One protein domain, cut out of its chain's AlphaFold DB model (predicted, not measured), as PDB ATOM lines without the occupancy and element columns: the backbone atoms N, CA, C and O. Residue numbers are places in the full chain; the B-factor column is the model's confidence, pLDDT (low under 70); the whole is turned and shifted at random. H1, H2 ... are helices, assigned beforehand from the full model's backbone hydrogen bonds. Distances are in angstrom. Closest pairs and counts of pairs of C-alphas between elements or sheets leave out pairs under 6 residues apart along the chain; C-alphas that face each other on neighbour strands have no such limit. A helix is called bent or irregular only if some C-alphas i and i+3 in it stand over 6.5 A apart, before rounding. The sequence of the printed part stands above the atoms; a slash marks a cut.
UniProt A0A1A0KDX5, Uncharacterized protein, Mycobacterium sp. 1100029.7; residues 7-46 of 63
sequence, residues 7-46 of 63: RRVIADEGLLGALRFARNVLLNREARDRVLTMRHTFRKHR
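What this domain is: This is residues 7 to 46 of the 63 residues of an uncharacterized protein of Mycobacterium sp. 1100029.7 (UniProt A0A1A0KDX5). Two helices, H1 and H2, meet at a corner near residue 28 and make an open, flat V. H1, the longest helix by residues with 21, has a kink of 122 degrees near residue 14 that turns its first residues aside, while residues 37 to 46, of which 37 to 44 belong to H2, stick out free. The printed part has 40 residues, with H1 then H2 along the chain and no named strand: all helix. It is loose, with a radius of gyration of the C-alphas of 11.5 A, spanning 29 by 23 by 8 A.

Where its parts are: H1, residues 7 to 27, measures 20.5 A and begins at C-alpha 7 (100.793, -21.272, 52.240). It is irregular: C-alphas 12 and 15 are 9.0 A apart. H2, residues 29 to 44, measures 22.1 A and ends at C-alpha 44 (108.424, -3.802, 62.062).

How they stand to each other: H1 and H2 touch only at the corner by their link, through residues 24 to 26 and 31 to 35; the closest C-alphas, of Val 25 and Ala 31, are 5.0 A apart. Their lines stand at a steep tilt of 57 degrees, opposite ways. In H2 every O i to N i+4 pair is within hydrogen-bond range, in H1 14 of 17.

The domain as a whole: The C-alphas farthest apart, of Leu 16 and His 45, are 30.1 A apart. The printed part has no cut, and the link from H1 to H2 is tight. The pLDDT is under 70 at residues 7 to 19 and 46.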
ATOM      1  N   ARG A   7     101.918 -20.331  52.266       51.53
ATOM      2  CA  ARG A   7     100.793 -21.272  52.240       51.53
ATOM      3  C   ARG A   7      99.640 -20.885  51.301       51.53
ATOM      4  O   ARG A   7      98.976 -21.799  50.835       51.53
ATOM      5  N   ARG A   8      99.389 -19.597  51.011       52.06
ATOM      6  CA  ARG A   8      98.339 -19.178  50.052       52.06
ATOM      7  C   ARG A   8      98.820 -19.176  48.604       52.06
ATOM      8  O   ARG A   8      98.102 -19.662  47.749       52.06
ATOM      9  N   VAL A   9     100.067 -18.771  48.356       54.09
ATOM     10  CA  VAL A   9     100.690 -18.905  47.023       54.09
ATOM     11  C   VAL A   9     100.748 -20.382  46.603       54.09
ATOM     12  O   VAL A   9     100.475 -20.710  45.457       54.09
ATOM     13  N   ILE A  10     101.000 -21.295  47.552       54.72
ATOM     14  CA  ILE A  10     100.907 -22.751  47.335       54.72
ATOM     15  C   ILE A  10      99.482 -23.201  46.971       54.72
ATOM     16  O   ILE A  10      99.334 -24.154  46.212       54.72
ATOM     17  N   ALA A  11      98.450 -22.568  47.530       55.12
ATOM     18  CA  ALA A  11      97.058 -22.942  47.287       55.12
ATOM     19  C   ALA A  11      96.536 -22.419  45.938       55.12
ATOM     20  O   ALA A  11      95.737 -23.105  45.309       55.12
ATOM     21  N   ASP A  12      97.021 -21.255  45.493       54.94
ATOM     22  CA  ASP A  12      96.595 -20.620  44.238       54.94
ATOM     23  C   ASP A  12      97.418 -21.088  43.015       54.94
ATOM     24  O   ASP A  12      96.863 -21.245  41.932       54.94
ATOM     25  N   GLU A  13      98.725 -21.361  43.165       54.53
ATOM     26  CA  GLU A  13      99.615 -21.788  42.060       54.53
ATOM     27  C   GLU A  13     100.073 -23.259  42.148       54.53
ATOM     28  O   GLU A  13     100.732 -23.775  41.241       54.53
ATOM     29  N   GLY A  14      99.766 -23.948  43.249       61.53
ATOM     30  CA  GLY A  14     100.333 -25.256  43.570       61.53
ATOM     31  C   GLY A  14     101.728 -25.168  44.205       61.53
ATOM     32  O   GLY A  14     102.479 -24.202  44.038       61.53
ATOM     33  N   LEU A  15     102.114 -26.221  44.935       58.69
ATOM     34  CA  LEU A  15     103.414 -26.344  45.623       58.69
ATOM     35  C   LEU A  15     104.615 -26.037  44.710       58.69
ATOM     36  O   LEU A  15     105.599 -25.466  45.170       58.69
ATOM     37  N   LEU A  16     104.517 -26.369  43.420       61.78
ATOM     38  CA  LEU A  16     105.555 -26.125  42.416       61.78
ATOM     39  C   LEU A  16     105.750 -24.635  42.093       61.78
ATOM     40  O   LEU A  16     106.896 -24.204  41.967       61.78
ATOM     41  N   GLY A  17     104.676 -23.842  41.993       64.69
ATOM     42  CA  GLY A  17     104.748 -22.396  41.729       64.69
ATOM     43  C   GLY A  17     105.409 -21.648  42.882       64.69
ATOM     44  O   GLY A  17     106.392 -20.926  42.693       64.69
ATOM     45  N   ALA A  18     104.992 -21.967  44.109       66.94
ATOM     46  CA  ALA A  18     105.608 -21.436  45.318       66.94
ATOM     47  C   ALA A  18     107.076 -21.862  45.481       66.94
ATOM     48  O   ALA A  18     107.906 -21.046  45.886       66.94
ATOM     49  N   LEU A  19     107.423 -23.112  45.144       67.69
ATOM     50  CA  LEU A  19     108.808 -23.584  45.185       67.69
ATOM     51  C   LEU A  19     109.663 -22.890  44.118       67.69
ATOM     52  O   LEU A  19     110.807 -22.535  44.393       67.69
ATOM     53  N   ARG A  20     109.119 -22.643  42.918       72.06
ATOM     54  CA  ARG A  20     109.813 -21.924  41.839       72.06
ATOM     55  C   ARG A  20     110.014 -20.453  42.189       72.06
ATOM     56  O   ARG A  20     111.100 -19.930  41.964       72.06
ATOM     57  N   PHE A  21     109.018 -19.812  42.800       72.50
ATOM     58  CA  PHE A  21     109.142 -18.460  43.338       72.50
ATOM     59  C   PHE A  21     110.192 -18.402  44.453       72.50
ATOM     60  O   PHE A  21     111.113 -17.593  44.382       72.50
ATOM     61  N   ALA A  22     110.124 -19.306  45.435       71.00
ATOM     62  CA  ALA A  22     111.104 -19.385  46.514       71.00
ATOM     63  C   ALA A  22     112.521 -19.634  45.977       71.00
ATOM     64  O   ALA A  22     113.459 -18.959  46.397       71.00
ATOM     65  N   ARG A  23     112.672 -20.542  45.006       72.44
ATOM     66  CA  ARG A  23     113.939 -20.835  44.328       72.44
ATOM     67  C   ARG A  23     114.455 -19.623  43.552       72.44
ATOM     68  O   ARG A  23     115.636 -19.322  43.657       72.44
ATOM     69  N   ASN A  24     113.597 -18.897  42.837       77.31
ATOM     70  CA  ASN A  24     113.977 -17.676  42.120       77.31
ATOM     71  C   ASN A  24     114.402 -16.558  43.076       77.31
ATOM     72  O   ASN A  24     115.382 -15.874  42.807       77.31
ATOM     73  N   VAL A  25     113.719 -16.402  44.210       73.94
ATOM     74  CA  VAL A  25     114.092 -15.438  45.256       73.94
ATOM     75  C   VAL A  25     115.404 -15.833  45.940       73.94
ATOM     76  O   VAL A  25     116.191 -14.961  46.287       73.94
ATOM     77  N   LEU A  26     115.672 -17.130  46.123       73.38
ATOM     78  CA  LEU A  26     116.936 -17.629  46.681       73.38
ATOM     79  C   LEU A  26     118.111 -17.477  45.710       73.38
ATOM     80  O   LEU A  26     119.204 -17.108  46.134       73.38
ATOM     81  N   LEU A  27     117.890 -17.760  44.425       78.06
ATOM     82  CA  LEU A  27     118.921 -17.690  43.388       78.06
ATOM     83  C   LEU A  27     119.204 -16.253  42.935       78.06
ATOM     84  O   LEU A  27     120.328 -15.957  42.538       78.06
ATOM     85  N   ASN A  28     118.220 -15.353  42.999       78.00
ATOM     86  CA  ASN A  28     118.361 -13.982  42.522       78.00
ATOM     87  C   ASN A  28     118.541 -13.004  43.697       78.00
ATOM     88  O   ASN A  28     117.598 -12.710  44.433       78.00
ATOM     89  N   ARG A  29     119.767 -12.484  43.871       75.50
ATOM     90  CA  ARG A  29     120.127 -11.581  44.984       75.50
ATOM     91  C   ARG A  29     119.268 -10.315  45.027       75.50
ATOM     92  O   ARG A  29     118.906  -9.883  46.115       75.50
ATOM     93  N   GLU A  30     118.881  -9.764  43.878       78.12
ATOM     94  CA  GLU A  30     118.019  -8.576  43.827       78.12
ATOM     95  C   GLU A  30     116.598  -8.892  44.320       78.12
ATOM     96  O   GLU A  30     116.010  -8.152  45.114       78.12
ATOM     97  N   ALA A  31     116.057 -10.041  43.905       75.94
ATOM     98  CA  ALA A  31     114.764 -10.514  44.386       75.94
ATOM     99  C   ALA A  31     114.806 -10.794  45.896       75.94
ATOM    100  O   ALA A  31     113.872 -10.440  46.620       75.94
ATOM    101  N   ARG A  32     115.909 -11.370  46.389       78.06
ATOM    102  CA  ARG A  32     116.146 -11.588  47.818       78.06
ATOM    103  C   ARG A  32     116.122 -10.280  48.606       78.06
ATOM    104  O   ARG A  32     115.434 -10.223  49.622       78.06
ATOM    105  N   ASP A  33     116.833  -9.249  48.157       80.25
ATOM    106  CA  ASP A  33     116.917  -7.971  48.873       80.25
ATOM    107  C   ASP A  33     115.570  -7.243  48.913       80.25
ATOM    108  O   ASP A  33     115.167  -6.729  49.963       80.25
ATOM    109  N   ARG A  34     114.800  -7.291  47.820       77.19
ATOM    110  CA  ARG A  34     113.420  -6.778  47.798       77.19
ATOM    111  C   ARG A  34     112.520  -7.527  48.783       77.19
ATOM    112  O   ARG A  34     111.808  -6.897  49.567       77.19
ATOM    113  N   VAL A  35     112.582  -8.861  48.806       75.25
ATOM    114  CA  VAL A  35     111.787  -9.693  49.729       75.25
ATOM    115  C   VAL A  35     112.204  -9.476  51.184       75.25
ATOM    116  O   VAL A  35     111.343  -9.396  52.059       75.25
ATOM    117  N   LEU A  36     113.501  -9.342  51.464       79.56
ATOM    118  CA  LEU A  36     114.011  -9.053  52.804       79.56
ATOM    119  C   LEU A  36     113.562  -7.678  53.293       79.56
ATOM    120  O   LEU A  36     113.104  -7.571  54.429       79.56
ATOM    121  N   THR A  37     113.620  -6.661  52.434       79.81
ATOM    122  CA  THR A  37     113.137  -5.308  52.740       79.81
ATOM    123  C   THR A  37     111.648  -5.332  53.067       79.81
ATOM    124  O   THR A  37     111.222  -4.857  54.121       79.81
ATOM    125  N   MET A  38     110.851  -5.986  52.220       73.62
ATOM    126  CA  MET A  38     109.415  -6.135  52.430       73.62
ATOM    127  C   MET A  38     109.114  -6.886  53.736       73.62
ATOM    128  O   MET A  38     108.264  -6.460  54.520       73.62
ATOM    129  N   ARG A  39     109.861  -7.961  54.027       76.69
ATOM    130  CA  ARG A  39     109.741  -8.746  55.264       76.69
ATOM    131  C   ARG A  39     110.144  -7.946  56.501       76.69
ATOM    132  O   ARG A  39     109.522  -8.117  57.550       76.69
ATOM    133  N   HIS A  40     111.151  -7.082  56.397       79.94
ATOM    134  CA  HIS A  40     111.597  -6.215  57.483       79.94
ATOM    135  C   HIS A  40     110.521  -5.184  57.841       79.94
ATOM    136  O   HIS A  40     110.129  -5.092  59.004       79.94
ATOM    137  N   THR A  41     109.955  -4.500  56.843       78.88
ATOM    138  CA  THR A  41     108.854  -3.542  57.031       78.88
ATOM    139  C   THR A  41     107.606  -4.225  57.591       78.88
ATOM    140  O   THR A  41     107.028  -3.753  58.571       78.88
ATOM    141  N   PHE A  42     107.236  -5.395  57.059       71.94
ATOM    142  CA  PHE A  42     106.115  -6.182  57.586       71.94
ATOM    143  C   PHE A  42     106.331  -6.623  59.036       71.94
ATOM    144  O   PHE A  42     105.396  -6.579  59.831       71.94
ATOM    145  N   ARG A  43     107.548  -7.049  59.405       74.81
ATOM    146  CA  ARG A  43     107.871  -7.397  60.797       74.81
ATOM    147  C   ARG A  43     107.818  -6.181  61.712       74.81
ATOM    148  O   ARG A  43     107.276  -6.297  62.803       74.81
ATOM    149  N   LYS A  44     108.364  -5.043  61.277       80.31
ATOM    150  CA  LYS A  44     108.424  -3.802  62.062       80.31
ATOM    151  C   LYS A  44     107.036  -3.217  62.332       80.31
ATOM    152  O   LYS A  44     106.794  -2.702  63.415       80.31
ATOM    153  N   HIS A  45     106.120  -3.339  61.375       76.50
ATOM    154  CA  HIS A  45     104.767  -2.782  61.473       76.50
ATOM    155  C   HIS A  45     103.682  -3.836  61.735       76.50
ATOM    156  O   HIS A  45     102.498  -3.508  61.732       76.50
ATOM    157  N   ARG A  46     104.074  -5.084  62.023       69.19
ATOM    158  CA  ARG A  46     103.193  -6.233  62.301       69.19
ATOM    159  C   ARG A  46     102.042  -5.910  63.250       69.19
ATOM    160  O   ARG A  46     100.941  -6.404  63.046       69.19
TER     161      ARG A  46